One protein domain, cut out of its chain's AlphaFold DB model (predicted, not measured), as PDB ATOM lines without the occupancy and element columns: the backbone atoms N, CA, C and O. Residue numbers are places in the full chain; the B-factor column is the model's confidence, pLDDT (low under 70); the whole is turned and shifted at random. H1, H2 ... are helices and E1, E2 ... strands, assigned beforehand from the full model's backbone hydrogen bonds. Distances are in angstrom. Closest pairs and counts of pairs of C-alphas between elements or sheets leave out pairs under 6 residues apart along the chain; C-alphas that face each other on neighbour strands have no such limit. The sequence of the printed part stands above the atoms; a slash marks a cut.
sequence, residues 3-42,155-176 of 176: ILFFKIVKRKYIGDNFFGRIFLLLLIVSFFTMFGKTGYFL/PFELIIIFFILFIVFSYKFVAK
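Overview. This is residues 3 to 42 and 155 to 176 of the 176 residues of an uncharacterized protein of Herbaspirillum sp. Sphag64 (UniProt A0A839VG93). Two long helices, H1 and H2, lie side by side as a pair, running opposite ways, and a small two-stranded sheet of E1 and E2 sits at one end of the pair, turned off from the helices' line. H2 is joined to E2 by a tight link with 0 residues between them, and the chain turns there from the helix into the strand, while E1 reaches H1 through a short link of 7 residues. The printed part has 62 residues, with two named strands and two named helices in the order E1, H1, H2, E2. The sheet's order is E1 - E2, antiparallel, and the class is mixed, helices and strands. The whole is loose, with a radius of gyration of the C-alphas of 14.3 A, and flat, spanning 47 by 27 by 15 A.

Arrangement. Start at E1, residues 6 to 10, whose antiparallel neighbour is E2, residues 171 to 175, at 152 degrees between directions. Look at N 7 and O 174, 3.0 A apart, and N 172 and O 9, 2.9 A apart, both within hydrogen-bond range. H1, residues 18 to 38, touches H2, residues 155 to 170, at a shallow tilt of 18 degrees, opposite ways; their closest C-alphas, Gly 20 and Phe 166, are 5.1 A apart. H1 and E2 are apart. In H1 and H2 every O i to N i+4 pair is within hydrogen-bond range.

Along the chain. Find C-alpha 6 at (201.500, 239.269, 164.947); E1 runs 12.5 A from there. C-alpha 18 at (209.304, 222.798, 180.164) begins H1, 30.2 A long. H2 measures 22.2 A, and E2, 12.7 A, ends at C-alpha 175 (199.123, 235.429, 162.828).

Size, cuts and confidence. The C-alphas of Leu 42 and Lys 176, the two farthest apart, are 48.4 A apart. Residues 43 to 154 are not printed; C-alphas 42 and 155 lie 17.5 A apart across this cut. Of the links printed whole, H2 to E2 is tight and E1 to H1 is short. The mean pLDDT of the printed part is 75.4, with 24 residues under 70, among them 10 to 16 and 36 to 42.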
ATOM      1  N   ILE A   3     203.514 243.772 167.318       56.53
ATOM      2  CA  ILE A   3     204.633 243.978 166.388       56.53
ATOM      3  C   ILE A   3     204.145 243.553 164.999       56.53
ATOM      4  O   ILE A   3     203.777 242.393 164.811       56.53
ATOM      5  N   LEU A   4     204.124 244.499 164.054       67.69
ATOM      6  CA  LEU A   4     203.766 244.303 162.641       67.69
ATOM      7  C   LEU A   4     202.453 243.511 162.430       67.69
ATOM      8  O   LEU A   4     201.367 244.067 162.599       67.69
ATOM      9  N   PHE A   5     202.557 242.221 162.084       60.25
ATOM     10  CA  PHE A   5     201.454 241.327 161.697       60.25
ATOM     11  C   PHE A   5     201.047 240.315 162.777       60.25
ATOM     12  O   PHE A   5     200.105 239.554 162.578       60.25
ATOM     13  N   PHE A   6     201.721 240.295 163.930       56.66
ATOM     14  CA  PHE A   6     201.500 239.269 164.947       56.66
ATOM     15  C   PHE A   6     200.932 239.850 166.240       56.66
ATOM     16  O   PHE A   6     201.412 240.854 166.783       56.66
ATOM     17  N   LYS A   7     199.923 239.167 166.792       71.00
ATOM     18  CA  LYS A   7     199.500 239.375 168.177       71.00
ATOM     19  C   LYS A   7     200.338 238.463 169.069       71.00
ATOM     20  O   LYS A   7     200.215 237.242 169.007       71.00
ATOM     21  N   ILE A   8     201.173 239.065 169.916       59.72
ATOM     22  CA  ILE A   8     201.955 238.330 170.913       59.72
ATOM     23  C   ILE A   8     201.068 238.101 172.133       59.72
ATOM     24  O   ILE A   8     200.685 239.055 172.821       59.72
ATOM     25  N   VAL A   9     200.749 236.835 172.401       70.88
ATOM     26  CA  VAL A   9     200.002 236.418 173.591       70.88
ATOM     27  C   VAL A   9     200.944 235.629 174.492       70.88
ATOM     28  O   VAL A   9     201.546 234.639 174.073       70.88
ATOM     29  N   LYS A  10     201.087 236.077 175.743       61.03
ATOM     30  CA  LYS A  10     201.847 235.346 176.762       61.03
ATOM     31  C   LYS A  10     201.163 233.995 176.991       61.03
ATOM     32  O   LYS A  10     199.951 233.964 177.215       61.03
ATOM     33  N   ARG A  11     201.902 232.882 176.934       66.50
ATOM     34  CA  ARG A  11     201.349 231.594 177.383       66.50
ATOM     35  C   ARG A  11     201.070 231.699 178.887       66.50
ATOM     36  O   ARG A  11     201.866 232.286 179.616       66.50
ATOM     37  N   LYS A  12     199.912 231.190 179.321       59.78
ATOM     38  CA  LYS A  12     199.284 231.482 180.627       59.78
ATOM     39  C   LYS A  12     200.240 231.320 181.824       59.78
ATOM     40  O   LYS A  12     200.191 232.149 182.723       59.78
ATOM     41  N   TYR A  13     201.178 230.368 181.767       59.00
ATOM     42  CA  TYR A  13     202.242 230.206 182.760       59.00
ATOM     43  C   TYR A  13     203.580 229.834 182.103       59.00
ATOM     44  O   TYR A  13     203.704 228.804 181.444       59.00
ATOM     45  N   ILE A  14     204.618 230.655 182.319       57.12
ATOM     46  CA  ILE A  14     206.015 230.284 182.001       57.12
ATOM     47  C   ILE A  14     206.413 229.039 182.815       57.12
ATOM     48  O   ILE A  14     207.137 228.175 182.323       57.12
ATOM     49  N   GLY A  15     205.851 228.913 184.022       60.06
ATOM     50  CA  GLY A  15     206.001 227.776 184.929       60.06
ATOM     51  C   GLY A  15     205.373 226.461 184.470       60.06
ATOM     52  O   GLY A  15     205.581 225.480 185.164       60.06
ATOM     53  N   ASP A  16     204.695 226.400 183.318       68.06
ATOM     54  CA  ASP A  16     204.190 225.142 182.733       68.06
ATOM     55  C   ASP A  16     204.958 224.746 181.464       68.06
ATOM     56  O   ASP A  16     204.864 223.621 180.979       68.06
ATOM     57  N   ASN A  17     205.790 225.645 180.932       80.50
ATOM     58  CA  ASN A  17     206.533 225.406 179.705       80.50
ATOM     59  C   ASN A  17     207.922 224.837 180.006       80.50
ATOM     60  O   ASN A  17     208.858 225.581 180.306       80.50
ATOM     61  N   PHE A  18     208.046 223.511 179.936       84.31
ATOM     62  CA  PHE A  18     209.304 222.798 180.164       84.31
ATOM     63  C   PHE A  18     210.456 223.349 179.305       84.31
ATOM     64  O   PHE A  18     211.488 223.739 179.846       84.31
ATOM     65  N   PHE A  19     210.252 223.496 177.992       84.81
ATOM     66  CA  PHE A  19     211.279 224.015 177.079       84.81
ATOM     67  C   PHE A  19     211.631 225.478 177.355       84.81
ATOM     68  O   PHE A  19     212.807 225.829 177.381       84.81
ATOM     69  N   GLY A  20     210.635 226.327 177.636       86.00
ATOM     70  CA  GLY A  20     210.885 227.715 178.036       86.00
ATOM     71  C   GLY A  20     211.774 227.806 179.282       86.00
ATOM     72  O   GLY A  20     212.697 228.613 179.326       86.00
ATOM     73  N   ARG A  21     211.565 226.929 180.271       86.25
ATOM     74  CA  ARG A  21     212.401 226.868 181.479       86.25
ATOM     75  C   ARG A  21     213.821 226.380 181.200       86.25
ATOM     76  O   ARG A  21     214.756 226.965 181.739       86.25
ATOM     77  N   ILE A  22     213.991 225.375 180.340       91.50
ATOM     78  CA  ILE A  22     215.323 224.915 179.918       91.50
ATOM     79  C   ILE A  22     216.088 226.055 179.251       91.50
ATOM     80  O   ILE A  22     217.213 226.338 179.648       91.50
ATOM     81  N   PHE A  23     215.486 226.745 178.279       91.94
ATOM     82  CA  PHE A  23     216.178 227.831 177.582       91.94
ATOM     83  C   PHE A  23     216.457 229.029 178.485       91.94
ATOM     84  O   PHE A  23     217.504 229.648 178.340       91.94
ATOM     85  N   LEU A  24     215.593 229.316 179.464       90.94
ATOM     86  CA  LEU A  24     215.882 230.317 180.490       90.94
ATOM     87  C   LEU A  24     217.085 229.915 181.355       90.94
ATOM     88  O   LEU A  24     217.955 230.741 181.612       90.94
ATOM     89  N   LEU A  25     217.163 228.653 181.786       92.50
ATOM     90  CA  LEU A  25     218.298 228.155 182.561       92.50
ATOM     91  C   LEU A  25     219.593 228.177 181.737       92.50
ATOM     92  O   LEU A  25     220.608 228.668 182.219       92.50
ATOM     93  N   LEU A  26     219.552 227.720 180.483       92.44
ATOM     94  CA  LEU A  26     220.692 227.782 179.563       92.44
ATOM     95  C   LEU A  26     221.129 229.223 179.297       92.44
ATOM     96  O   LEU A  26     222.327 229.488 179.266       92.44
ATOM     97  N   LEU A  27     220.183 230.158 179.167       91.75
ATOM     98  CA  LEU A  27     220.468 231.585 179.049       91.75
ATOM     99  C   LEU A  27     221.203 232.099 180.290       91.75
ATOM    100  O   LEU A  27     222.239 232.736 180.150       91.75
ATOM    101  N   ILE A  28     220.713 231.780 181.492       90.00
ATOM    102  CA  ILE A  28     221.339 232.183 182.760       90.00
ATOM    103  C   ILE A  28     222.757 231.603 182.875       90.00
ATOM    104  O   ILE A  28     223.700 232.336 183.160       90.00
ATOM    105  N   VAL A  29     222.935 230.306 182.610       89.56
ATOM    106  CA  VAL A  29     224.251 229.646 182.663       89.56
ATOM    107  C   VAL A  29     225.207 230.232 181.620       89.56
ATOM    108  O   VAL A  29     226.367 230.507 181.927       89.56
ATOM    109  N   SER A  30     224.738 230.468 180.395       86.56
ATOM    110  CA  SER A  30     225.550 231.049 179.315       86.56
ATOM    111  C   SER A  30     225.946 232.488 179.617       86.56
ATOM    112  O   SER A  30     227.089 232.875 179.393       86.56
ATOM    113  N   PHE A  31     225.030 233.253 180.212       84.88
ATOM    114  CA  PHE A  31     225.304 234.583 180.730       84.88
ATOM    115  C   PHE A  31     226.428 234.498 181.766       84.88
ATOM    116  O   PHE A  31     227.511 235.021 181.524       84.88
ATOM    117  N   PHE A  32     226.259 233.746 182.859       80.88
ATOM    118  CA  PHE A  32     227.286 233.634 183.904       80.88
ATOM    119  C   PHE A  32     228.634 233.087 183.408       80.88
ATOM    120  O   PHE A  32     229.681 233.546 183.861       80.88
ATOM    121  N   THR A  33     228.641 232.149 182.461       77.62
ATOM    122  CA  THR A  33     229.889 231.644 181.868       77.62
ATOM    123  C   THR A  33     230.570 232.679 180.973       77.62
ATOM    124  O   THR A  33     231.795 232.789 181.031       77.62
ATOM    125  N   MET A  34     229.819 233.489 180.215       76.06
ATOM    126  CA  MET A  34     230.360 234.658 179.511       76.06
ATOM    127  C   MET A  34     230.987 235.644 180.503       76.06
ATOM    128  O   MET A  34     232.122 236.069 180.299       76.06
ATOM    129  N   PHE A  35     230.302 235.953 181.610       70.69
ATOM    130  CA  PHE A  35     230.843 236.842 182.646       70.69
ATOM    131  C   PHE A  35     232.126 236.306 183.275       70.69
ATOM    132  O   PHE A  35     233.077 237.062 183.451       70.69
ATOM    133  N   GLY A  36     232.174 235.012 183.601       65.94
ATOM    134  CA  GLY A  36     233.353 234.403 184.216       65.94
ATOM    135  C   GLY A  36     234.564 234.359 183.283       65.94
ATOM    136  O   GLY A  36     235.683 234.585 183.729       65.94
ATOM    137  N   LYS A  37     234.352 234.094 181.987       62.91
ATOM    138  CA  LYS A  37     235.443 233.953 181.007       62.91
ATOM    139  C   LYS A  37     236.011 235.277 180.507       62.91
ATOM    140  O   LYS A  37     237.193 235.345 180.209       62.91
ATOM    141  N   THR A  38     235.181 236.308 180.399       59.25
ATOM    142  CA  THR A  38     235.588 237.593 179.806       59.25
ATOM    143  C   THR A  38     236.398 238.474 180.741       59.25
ATOM    144  O   THR A  38     236.939 239.475 180.294       59.25
ATOM    145  N   GLY A  39     236.437 238.175 182.044       54.72
ATOM    146  CA  GLY A  39     237.060 239.074 183.014       54.72
ATOM    147  C   GLY A  39     236.374 240.444 183.102       54.72
ATOM    148  O   GLY A  39     236.884 241.322 183.782       54.72
ATOM    149  N   TYR A  40     235.189 240.626 182.502       53.97
ATOM    150  CA  TYR A  40     234.532 241.932 182.347       53.97
ATOM    151  C   TYR A  40     234.275 242.648 183.687       53.97
ATOM    152  O   TYR A  40     234.330 243.870 183.774       53.97
ATOM    153  N   PHE A  41     234.042 241.893 184.772       51.62
ATOM    154  CA  PHE A  41     233.972 242.460 186.126       51.62
ATOM    155  C   PHE A  41     235.342 242.709 186.767       51.62
ATOM    156  O   PHE A  41     235.434 243.603 187.601       51.62
ATOM    157  N   LEU A  42     236.386 241.954 186.417       48.94
ATOM    158  CA  LEU A  42     237.757 242.214 186.878       48.94
ATOM    159  C   LEU A  42     238.303 243.501 186.248       48.94
ATOM    160  O   LEU A  42     238.879 244.314 186.967       48.94
ATOM    161  N   PRO A 155     230.538 232.988 173.461       68.88
ATOM    162  CA  PRO A 155     229.519 233.060 174.512       68.88
ATOM    163  C   PRO A 155     228.311 233.950 174.173       68.88
ATOM    164  O   PRO A 155     227.189 233.638 174.573       68.88
ATOM    165  N   PHE A 156     228.522 235.043 173.437       76.00
ATOM    166  CA  PHE A 156     227.479 236.019 173.128       76.00
ATOM    167  C   PHE A 156     226.447 235.491 172.122       76.00
ATOM    168  O   PHE A 156     225.242 235.656 172.328       76.00
ATOM    169  N   GLU A 157     226.890 234.794 171.075       82.00
ATOM    170  CA  GLU A 157     225.993 234.176 170.087       82.00
ATOM    171  C   GLU A 157     225.051 233.150 170.732       82.00
ATOM    172  O   GLU A 157     223.846 233.149 170.469       82.00
ATOM    173  N   LEU A 158     225.569 232.323 171.647       84.25
ATOM    174  CA  LEU A 158     224.764 231.344 172.384       84.25
ATOM    175  C   LEU A 158     223.711 232.011 173.277       84.25
ATOM    176  O   LEU A 158     222.576 231.538 173.338       84.25
ATOM    177  N   ILE A 159     224.046 233.131 173.927       87.50
ATOM    178  CA  ILE A 159     223.084 233.922 174.710       87.50
ATOM    179  C   ILE A 159     221.950 234.420 173.810       87.50
ATOM    180  O   ILE A 159     220.783 234.282 174.178       87.50
ATOM    181  N   ILE A 160     222.262 234.945 172.621       88.31
ATOM    182  CA  ILE A 160     221.245 235.396 171.660       88.31
ATOM    183  C   ILE A 160     220.352 234.228 171.231       88.31
ATOM    184  O   ILE A 160     219.127 234.351 171.262       88.31
ATOM    185  N   ILE A 161     220.943 233.085 170.876       91.62
ATOM    186  CA  ILE A 161     220.195 231.893 170.456       91.62
ATOM    187  C   ILE A 161     219.258 231.426 171.576       91.62
ATOM    188  O   ILE A 161     218.061 231.244 171.340       91.62
ATOM    189  N   PHE A 162     219.753 231.284 172.809       92.38
ATOM    190  CA  PHE A 162     218.926 230.866 173.944       92.38
ATOM    191  C   PHE A 162     217.852 231.890 174.296       92.38
ATOM    192  O   PHE A 162     216.746 231.499 174.666       92.38
ATOM    193  N   PHE A 163     218.123 233.182 174.123       92.25
ATOM    194  CA  PHE A 163     217.132 234.233 174.316       92.25
ATOM    195  C   PHE A 163     216.006 234.156 173.276       92.25
ATOM    196  O   PHE A 163     214.828 234.193 173.639       92.25
ATOM    197  N   ILE A 164     216.343 233.975 171.994       91.44
ATOM    198  CA  ILE A 164     215.357 233.795 170.919       91.44
ATOM    199  C   ILE A 164     214.513 232.547 171.188       91.44
ATOM    200  O   ILE A 164     213.284 232.622 171.153       91.44
ATOM    201  N   LEU A 165     215.144 231.414 171.512       90.31
ATOM    202  CA  LEU A 165     214.438 230.171 171.825       90.31
ATOM    203  C   LEU A 165     213.541 230.341 173.055       90.31
ATOM    204  O   LEU A 165     212.366 229.979 173.018       90.31
ATOM    205  N   PHE A 166     214.033 230.982 174.116       90.06
ATOM    206  CA  PHE A 166     213.222 231.309 175.284       90.06
ATOM    207  C   PHE A 166     211.963 232.099 174.903       90.06
ATOM    208  O   PHE A 166     210.869 231.749 175.357       90.06
ATOM    209  N   ILE A 167     212.085 233.116 174.044       86.81
ATOM    210  CA  ILE A 167     210.941 233.900 173.561       86.81
ATOM    211  C   ILE A 167     209.985 233.030 172.736       86.81
ATOM    212  O   ILE A 167     208.783 233.032 173.004       86.81
ATOM    213  N   VAL A 168     210.493 232.266 171.765       86.25
ATOM    214  CA  VAL A 168     209.680 231.404 170.886       86.25
ATOM    215  C   VAL A 168     208.857 230.406 171.688       86.25
ATOM    216  O   VAL A 168     207.670 230.215 171.421       86.25
ATOM    217  N   PHE A 169     209.457 229.789 172.702       85.06
ATOM    218  CA  PHE A 169     208.737 228.836 173.530       85.06
ATOM    219  C   PHE A 169     207.789 229.552 174.503       85.06
ATOM    220  O   PHE A 169     206.642 229.122 174.656       85.06
ATOM    221  N   SER A 170     208.196 230.660 175.123       81.38
ATOM    222  CA  SER A 170     207.402 231.345 176.159       81.38
ATOM    223  C   SER A 170     206.212 232.147 175.621       81.38
ATOM    224  O   SER A 170     205.224 232.350 176.338       81.38
ATOM    225  N   TYR A 171     206.263 232.577 174.360       79.62
ATOM    226  CA  TYR A 171     205.241 233.418 173.743       79.62
ATOM    227  C   TYR A 171     204.570 232.714 172.564       79.62
ATOM    228  O   TYR A 171     205.198 232.021 171.773       79.62
ATOM    229  N   LYS A 172     203.249 232.881 172.439       70.88
ATOM    230  CA  LYS A 172     202.509 232.430 171.259       70.88
ATOM    231  C   LYS A 172     202.427 233.590 170.273       70.88
ATOM    232  O   LYS A 172     201.868 234.641 170.599       70.88
ATOM    233  N   PHE A 173     202.959 233.379 169.075       67.12
ATOM    234  CA  PHE A 173     202.788 234.282 167.944       67.12
ATOM    235  C   PHE A 173     201.532 233.855 167.195       67.12
ATOM    236  O   PHE A 173     201.467 232.754 166.655       67.12
ATOM    237  N   VAL A 174     200.497 234.689 167.240       69.12
ATOM    238  CA  VAL A 174     199.253 234.447 166.506       69.12
ATOM    239  C   VAL A 174     199.275 235.348 165.279       69.12
ATOM    240  O   VAL A 174     199.337 236.574 165.430       69.12
ATOM    241  N   ALA A 175     199.302 234.729 164.094       59.69
ATOM    242  CA  ALA A 175     199.123 235.429 162.828       59.69
ATOM    243  C   ALA A 175     197.725 236.054 162.797       59.69
ATOM    244  O   ALA A 175     196.780 235.483 163.349       59.69
ATOM    245  N   LYS A 176     197.643 237.261 162.245       55.78
ATOM    246  CA  LYS A 176     196.384 237.986 162.101       55.78
ATOM    247  C   LYS A 176     195.485 237.348 161.054       55.78
ATOM    248  O   LYS A 176     196.037 236.900 160.027       55.78
TER     249      LYS A 176